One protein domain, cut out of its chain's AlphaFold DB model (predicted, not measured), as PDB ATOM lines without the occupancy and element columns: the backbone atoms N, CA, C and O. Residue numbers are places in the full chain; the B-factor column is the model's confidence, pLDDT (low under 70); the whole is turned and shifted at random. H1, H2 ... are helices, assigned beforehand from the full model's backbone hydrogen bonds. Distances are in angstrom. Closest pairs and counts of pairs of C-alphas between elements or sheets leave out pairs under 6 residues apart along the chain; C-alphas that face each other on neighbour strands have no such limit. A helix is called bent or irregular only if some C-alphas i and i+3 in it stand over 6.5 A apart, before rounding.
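Overview. This is residues 218 to 274 of the 282 residues of the protein "RNase H type-1 domain-containing protein" of Bondarzewia mesenterica (UniProt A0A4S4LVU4). Picture a flat, open arch of four helices: the long helix H1 makes one side, the short H2 is at the top of the arch, and H4 makes the other side, ending close to H2. From H2 the link of residues 242 to 251 folds back through the space between the two sides and leads to the short H3, which is near H4, while the first residues of H1, 218 to 224, stick out free of the rest. The printed part has 57 residues, with four named helices in the order H1, H2, H3, H4 and no named strand; the class is all helix, with 37 residues in the helices. It is only just loose, close to compact, with a radius of gyration of the C-alphas of 12.7 A. The C-alphas span 34 by 26 by 14 A.

Along the chain. Begin at C-alpha 218, printed at (148.164, 123.445, 82.785), where H1 starts; it is residues 218 to 233, from Gln 218 to Glu 233, the longest helix by residues, and measures 22.5 A from first to last C-alpha. Find its last C-alpha, that of Glu 233, at (137.310, 112.744, 99.274). After four residues comes H2, residues 238 to 241, from His 238 to Ile 241, 5.3 A long. Ten residues later look for H3, residues 252 to 256, from Ser 252 to Arg 256, 6.3 A long. After five more residues H4 begins at Arg 262 and runs through residues 262 to 273, a length of 16.4 A, to C-alpha 273 at (133.546, 99.663, 92.951). Gly 274 is the last printed residue. Of the four helices, none is bent or irregular.

Arrangement. Start from H1 and look at its last turn, where the C-alphas of Trp 232 and His 238 are 6.3 A apart, the closest of H1 and H2. The two helices are close but not clearly touching, with 1 pair of C-alphas within 8 A. Go on to Ile 241 in H2, and then look ahead to Arg 272 in H4: their C-alphas, the closest of these two helices, are 6.9 A apart. H2 and H4 too are close but not clearly touching, with 2 pairs of C-alphas within 8 A. H2 and H3 are apart. H3 and H4 are near each other: no pair of their C-alphas is within 8 A, but 5 pairs are within 10 A. H1 is apart from both H3 and H4. Read the backbone N and O atoms along the helices: in H1, H3 and H4 every O i to N i+4 pair is within hydrogen-bond range. H2, with 4 residues, is too short for such a pair, and its 1 pair of O i and N i+3 is within range.

Size, cuts and confidence. The outline is flat. The two C-alphas farthest apart in the domain are those of Ala 219 and Thr 263, at 34.8 A, while the C-alphas of Gln 218 and Gly 274, the first and last printed, are 33.6 A apart. You will find residues 218 to 274 printed without a cut. The links from H1 to H2 and from H3 to H4 are tight, the link from H2 to H3 is short, and no link is long. Look in the B-factor column for the model's confidence: the mean pLDDT of the printed part is 87.0, that of H1 is 91 and that of H3 is 84, and no printed residue is under 70.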
ATOM      1  N   GLN A 218     147.611 124.125  81.616       91.06
ATOM      2  CA  GLN A 218     148.164 123.445  82.785       91.06
ATOM      3  C   GLN A 218     147.479 123.929  84.069       91.06
ATOM      4  O   GLN A 218     146.926 123.116  84.801       91.06
ATOM      5  N   ALA A 219     147.387 125.245  84.267       91.88
ATOM      6  CA  ALA A 219     146.711 125.846  85.415       91.88
ATOM      7  C   ALA A 219     145.246 125.399  85.536       91.88
ATOM      8  O   ALA A 219     144.776 125.084  86.627       91.88
ATOM      9  N   HIS A 220     144.524 125.329  84.413       90.88
ATOM     10  CA  HIS A 220     143.147 124.847  84.403       90.88
ATOM     11  C   HIS A 220     143.045 123.359  84.770       90.88
ATOM     12  O   HIS A 220     142.168 122.981  85.543       90.88
ATOM     13  N   GLN A 221     143.941 122.514  84.248       90.19
ATOM     14  CA  GLN A 221     143.980 121.091  84.596       90.19
ATOM     15  C   GLN A 221     144.311 120.870  86.074       90.19
ATOM     16  O   GLN A 221     143.684 120.021  86.704       90.19
ATOM     17  N   ASP A 222     145.243 121.643  86.630       90.38
ATOM     18  CA  ASP A 222     145.614 121.555  88.042       90.38
ATOM     19  C   ASP A 222     144.446 121.986  88.941       90.38
ATOM     20  O   ASP A 222     144.099 121.277  89.884       90.38
ATOM     21  N   ALA A 223     143.761 123.082  88.597       90.81
ATOM     22  CA  ALA A 223     142.567 123.529  89.314       90.81
ATOM     23  C   ALA A 223     141.432 122.489  89.267       90.81
ATOM     24  O   ALA A 223     140.814 122.203  90.292       90.81
ATOM     25  N   LEU A 224     141.180 121.885  88.099       90.69
ATOM     26  CA  LEU A 224     140.203 120.801  87.961       90.69
ATOM     27  C   LEU A 224     140.574 119.591  88.817       90.69
ATOM     28  O   LEU A 224     139.707 119.011  89.464       90.69
ATOM     29  N   LEU A 225     141.853 119.220  88.837       89.56
ATOM     30  CA  LEU A 225     142.333 118.087  89.616       89.56
ATOM     31  C   LEU A 225     142.161 118.325  91.123       89.56
ATOM     32  O   LEU A 225     141.772 117.400  91.833       89.56
ATOM     33  N   GLU A 226     142.371 119.550  91.606       90.81
ATOM     34  CA  GLU A 226     142.086 119.921  92.998       90.81
ATOM     35  C   GLU A 226     140.586 119.884  93.328       90.81
ATOM     36  O   GLU A 226     140.202 119.375  94.383       90.81
ATOM     37  N   CYS A 227     139.713 120.349  92.427       91.00
ATOM     38  CA  CYS A 227     138.265 120.197  92.599       91.00
ATOM     39  C   CYS A 227     137.862 118.717  92.663       91.00
ATOM     40  O   CYS A 227     137.160 118.305  93.585       91.00
ATOM     41  N   TRP A 228     138.366 117.898  91.737       90.56
ATOM     42  CA  TRP A 228     138.088 116.463  91.708       90.56
ATOM     43  C   TRP A 228     138.613 115.730  92.937       90.56
ATOM     44  O   TRP A 228     137.968 114.786  93.380       90.56
ATOM     45  N   LYS A 229     139.750 116.142  93.514       91.00
ATOM     46  CA  LYS A 229     140.234 115.591  94.791       91.00
ATOM     47  C   LYS A 229     139.236 115.840  95.915       91.00
ATOM     48  O   LYS A 229     138.852 114.889  96.585       91.00
ATOM     49  N   LYS A 230     138.761 117.078  96.063       91.62
ATOM     50  CA  LYS A 230     137.775 117.441  97.094       91.62
ATOM     51  C   LYS A 230     136.460 116.683  96.918       91.62
ATOM     52  O   LYS A 230     135.934 116.124  97.877       91.62
ATOM     53  N   GLU A 231     135.945 116.625  95.691       91.94
ATOM     54  CA  GLU A 231     134.736 115.854  95.370       91.94
ATOM     55  C   GLU A 231     134.929 114.353  95.620       91.94
ATOM     56  O   GLU A 231     134.028 113.676  96.119       91.94
ATOM     57  N   TRP A 232     136.112 113.823  95.291       90.00
ATOM     58  CA  TRP A 232     136.452 112.429  95.526       90.00
ATOM     59  C   TRP A 232     136.508 112.104  97.013       90.00
ATOM     60  O   TRP A 232     135.885 111.131  97.419       90.00
ATOM     61  N   GLU A 233     137.202 112.906  97.818       90.00
ATOM     62  CA  GLU A 233     137.310 112.744  99.274       90.00
ATOM     63  C   GLU A 233     135.947 112.826  99.972       90.00
ATOM     64  O   GLU A 233     135.677 112.049 100.886       90.00
ATOM     65  N   ALA A 234     135.053 113.695  99.492       90.94
ATOM     66  CA  ALA A 234     133.684 113.808  99.994       90.94
ATOM     67  C   ALA A 234     132.768 112.639  99.575       90.94
ATOM     68  O   ALA A 234     131.664 112.486 100.103       90.94
ATOM     69  N   SER A 235     133.180 111.805  98.614       89.31
ATOM     70  CA  SER A 235     132.346 110.716  98.110       89.31
ATOM     71  C   SER A 235     132.204 109.584  99.137       89.31
ATOM     72  O   SER A 235     133.214 109.088  99.641       89.31
ATOM     73  N   PRO A 236     130.999 109.005  99.325       86.25
ATOM     74  CA  PRO A 236     130.820 107.792 100.134       86.25
ATOM     75  C   PRO A 236     131.687 106.610  99.669       86.25
ATOM     76  O   PRO A 236     131.980 105.688 100.429       86.25
ATOM     77  N   ARG A 237     132.109 106.620  98.397       84.00
ATOM     78  CA  ARG A 237     132.948 105.571  97.805       84.00
ATOM     79  C   ARG A 237     134.429 105.699  98.180       84.00
ATOM     80  O   ARG A 237     135.142 104.698  98.061       84.00
ATOM     81  N   HIS A 238     134.874 106.869  98.645       86.88
ATOM     82  CA  HIS A 238     136.269 107.154  98.982       86.88
ATOM     83  C   HIS A 238     136.812 106.172 100.017       86.88
ATOM     84  O   HIS A 238     137.762 105.447  99.741       86.88
ATOM     85  N   ALA A 239     136.146 106.058 101.170       85.25
ATOM     86  CA  ALA A 239     136.604 105.238 102.292       85.25
ATOM     87  C   ALA A 239     136.873 103.772 101.909       85.25
ATOM     88  O   ALA A 239     137.793 103.140 102.430       85.25
ATOM     89  N   ARG A 240     136.086 103.219 100.979       83.94
ATOM     90  CA  ARG A 240     136.284 101.854 100.479       83.94
ATOM     91  C   ARG A 240     137.418 101.780  99.464       83.94
ATOM     92  O   ARG A 240     138.240 100.876  99.549       83.94
ATOM     93  N   ILE A 241     137.456 102.692  98.496       84.56
ATOM     94  CA  ILE A 241     138.401 102.612  97.376       84.56
ATOM     95  C   ILE A 241     139.817 103.030  97.796       84.56
ATOM     96  O   ILE A 241     140.778 102.403  97.345       84.56
ATOM     97  N   SER A 242     139.960 103.976  98.726       86.19
ATOM     98  CA  SER A 242     141.252 104.406  99.278       86.19
ATOM     99  C   SER A 242     142.023 103.270  99.961       86.19
ATOM    100  O   SER A 242     143.250 103.303  99.982       86.19
ATOM    101  N   LYS A 243     141.344 102.205 100.424       84.12
ATOM    102  CA  LYS A 243     141.998 100.983 100.936       84.12
ATOM    103  C   LYS A 243     142.831 100.257  99.873       84.12
ATOM    104  O   LYS A 243     143.803  99.592 100.210       84.12
ATOM    105  N   TYR A 244     142.447 100.361  98.598       80.94
ATOM    106  CA  TYR A 244     143.069  99.629  97.484       80.94
ATOM    107  C   TYR A 244     143.826 100.532  96.503       80.94
ATOM    108  O   TYR A 244     144.606 100.037  95.681       80.94
ATOM    109  N   ASP A 245     143.528 101.831  96.503       81.44
ATOM    110  CA  ASP A 245     144.254 102.848  95.747       81.44
ATOM    111  C   ASP A 245     144.155 104.212  96.453       81.44
ATOM    112  O   ASP A 245     143.275 105.014  96.129       81.44
ATOM    113  N   PRO A 246     145.060 104.493  97.408       82.88
ATOM    114  CA  PRO A 246     145.082 105.772  98.114       82.88
ATOM    115  C   PRO A 246     145.513 106.936  97.211       82.88
ATOM    116  O   PRO A 246     145.428 108.085  97.619       82.88
ATOM    117  N   SER A 247     145.986 106.664  95.986       83.19
ATOM    118  CA  SER A 247     146.453 107.703  95.065       83.19
ATOM    119  C   SER A 247     145.334 108.347  94.244       83.19
ATOM    120  O   SER A 247     145.619 109.238  93.450       83.19
ATOM    121  N   LEU A 248     144.085 107.882  94.357       82.94
ATOM    122  CA  LEU A 248     142.969 108.440  93.591       82.94
ATOM    123  C   LEU A 248     142.514 109.803  94.146       82.94
ATOM    124  O   LEU A 248     142.480 109.971  95.362       82.94
ATOM    125  N   PRO A 249     142.104 110.745  93.274       82.31
ATOM    126  CA  PRO A 249     142.033 110.635  91.815       82.31
ATOM    127  C   PRO A 249     143.416 110.769  91.149       82.31
ATOM    128  O   PRO A 249     144.116 111.766  91.307       82.31
ATOM    129  N   SER A 250     143.814 109.773  90.349       81.38
ATOM    130  CA  SER A 250     145.056 109.821  89.571       81.38
ATOM    131  C   SER A 250     144.997 108.971  88.304       81.38
ATOM    132  O   SER A 250     144.069 108.202  88.055       81.38
ATOM    133  N   LYS A 251     146.055 109.070  87.492       82.75
ATOM    134  CA  LYS A 251     146.256 108.241  86.294       82.75
ATOM    135  C   LYS A 251     146.714 106.806  86.628       82.75
ATOM    136  O   LYS A 251     147.091 106.071  85.715       82.75
ATOM    137  N   SER A 252     146.747 106.395  87.904       82.44
ATOM    138  CA  SER A 252     147.120 105.031  88.332       82.44
ATOM    139  C   SER A 252     146.249 103.972  87.651       82.44
ATOM    140  O   SER A 252     146.776 103.014  87.082       82.44
ATOM    141  N   TYR A 253     144.935 104.195  87.637       82.00
ATOM    142  CA  TYR A 253     143.958 103.309  87.020       82.00
ATOM    143  C   TYR A 253     144.216 103.160  85.519       82.00
ATOM    144  O   TYR A 253     144.409 102.044  85.044       82.00
ATOM    145  N   LEU A 254     144.319 104.282  84.793       84.81
ATOM    146  CA  LEU A 254     144.557 104.293  83.343       84.81
ATOM    147  C   LEU A 254     145.852 103.571  82.959       84.81
ATOM    148  O   LEU A 254     145.885 102.857  81.962       84.81
ATOM    149  N   ARG A 255     146.915 103.717  83.761       87.25
ATOM    150  CA  ARG A 255     148.168 102.979  83.547       87.25
ATOM    151  C   ARG A 255     147.981 101.475  83.734       87.25
ATOM    152  O   ARG A 255     148.523 100.705  82.949       87.25
ATOM    153  N   ARG A 256     147.210 101.067  84.744       84.12
ATOM    154  CA  ARG A 256     146.978  99.658  85.082       84.12
ATOM    155  C   ARG A 256     146.118  98.941  84.044       84.12
ATOM    156  O   ARG A 256     146.424  97.810  83.697       84.12
ATOM    157  N   VAL A 257     145.086  99.606  83.526       87.69
ATOM    158  CA  VAL A 257     144.183  99.022  82.519       87.69
ATOM    159  C   VAL A 257     144.666  99.218  81.081       87.69
ATOM    160  O   VAL A 257     143.984  98.802  80.152       87.69
ATOM    161  N   LYS A 258     145.842  99.829  80.866       91.50
ATOM    162  CA  LYS A 258     146.367 100.145  79.526       91.50
ATOM    163  C   LYS A 258     146.495  98.912  78.623       91.50
ATOM    164  O   LYS A 258     146.333  99.029  77.416       91.50
ATOM    165  N   THR A 259     146.809  97.756  79.201       92.50
ATOM    166  CA  THR A 259     146.969  96.480  78.487       92.50
ATOM    167  C   THR A 259     145.725  95.595  78.552       92.50
ATOM    168  O   THR A 259     145.730  94.503  77.991       92.50
ATOM    169  N   PHE A 260     144.673  96.026  79.250       92.69
ATOM    170  CA  PHE A 260     143.472  95.222  79.451       92.69
ATOM    171  C   PHE A 260     142.574  95.303  78.218       92.69
ATOM    172  O   PHE A 260     142.449  96.349  77.582       92.69
ATOM    173  N   THR A 261     141.869  94.214  77.922       93.06
ATOM    174  CA  THR A 261     140.723  94.280  77.012       93.06
ATOM    175  C   THR A 261     139.587  95.080  77.655       93.06
ATOM    176  O   THR A 261     139.516  95.230  78.880       93.06
ATOM    177  N   ARG A 262     138.640  95.570  76.843       89.69
ATOM    178  CA  ARG A 262     137.472  96.318  77.347       89.69
ATOM    179  C   ARG A 262     136.710  95.537  78.427       89.69
ATOM    180  O   ARG A 262     136.316  96.115  79.436       89.69
ATOM    181  N   THR A 263     136.548  94.228  78.236       91.06
ATOM    182  CA  THR A 263     135.869  93.334  79.184       91.06
ATOM    183  C   THR A 263     136.636  93.220  80.500       91.06
ATOM    184  O   THR A 263     136.039  93.349  81.567       91.06
ATOM    185  N   GLN A 264     137.961  93.057  80.444       91.62
ATOM    186  CA  GLN A 264     138.812  92.996  81.637       91.62
ATOM    187  C   GLN A 264     138.786  94.312  82.422       91.62
ATOM    188  O   GLN A 264     138.646  94.290  83.641       91.62
ATOM    189  N   ALA A 265     138.864  95.460  81.740       89.88
ATOM    190  CA  ALA A 265     138.759  96.768  82.383       89.88
ATOM    191  C   ALA A 265     137.384  96.974  83.048       89.88
ATOM    192  O   ALA A 265     137.321  97.460  84.177       89.88
ATOM    193  N   SER A 266     136.298  96.544  82.390       87.94
ATOM    194  CA  SER A 266     134.936  96.594  82.943       87.94
ATOM    195  C   SER A 266     134.783  95.722  84.192       87.94
ATOM    196  O   SER A 266     134.267  96.181  85.208       87.94
ATOM    197  N   LEU A 267     135.257  94.476  84.154       87.88
ATOM    198  CA  LEU A 267     135.189  93.577  85.309       87.88
ATOM    199  C   LEU A 267     136.045  94.108  86.469       87.88
ATOM    200  O   LEU A 267     135.623  94.113  87.623       87.88
ATOM    201  N   PHE A 268     137.230  94.634  86.155       86.44
ATOM    202  CA  PHE A 268     138.132  95.221  87.137       86.44
ATOM    203  C   PHE A 268     137.525  96.442  87.844       86.44
ATOM    204  O   PHE A 268     137.629  96.544  89.069       86.44
ATOM    205  N   ILE A 269     136.860  97.353  87.118       85.00
ATOM    206  CA  ILE A 269     136.196  98.501  87.754       85.00
ATOM    207  C   ILE A 269     134.976  98.067  88.572       85.00
ATOM    208  O   ILE A 269     134.775  98.592  89.666       85.00
ATOM    209  N   GLN A 270     134.203  97.079  88.110       85.44
ATOM    210  CA  GLN A 270     133.073  96.536  88.869       85.44
ATOM    211  C   GLN A 270     133.541  95.907  90.190       85.44
ATOM    212  O   GLN A 270     132.982  96.236  91.236       85.44
ATOM    213  N   LEU A 271     134.626  95.116  90.175       82.88
ATOM    214  CA  LEU A 271     135.281  94.573  91.379       82.88
ATOM    215  C   LEU A 271     135.715  95.683  92.341       82.88
ATOM    216  O   LEU A 271     135.397  95.649  93.525       82.88
ATOM    217  N   ARG A 272     136.403  96.709  91.829       79.00
ATOM    218  CA  ARG A 272     136.908  97.840  92.631       79.00
ATOM    219  C   ARG A 272     135.800  98.694  93.243       79.00
ATOM    220  O   ARG A 272     135.979  99.263  94.317       79.00
ATOM    221  N   THR A 273     134.676  98.817  92.546       76.06
ATOM    222  CA  THR A 273     133.546  99.663  92.951       76.06
ATOM    223  C   THR A 273     132.419  98.876  93.619       76.06
ATOM    224  O   THR A 273     131.429  99.478  94.033       76.06
ATOM    225  N   GLY A 274     132.556  97.555  93.767       74.38
ATOM    226  CA  GLY A 274     131.527  96.680  94.335       74.38
ATOM    227  C   GLY A 274     130.215  96.668  93.543       74.38
ATOM    228  O   GLY A 274     129.182  96.324  94.101       74.38
TER     229      GLY A 274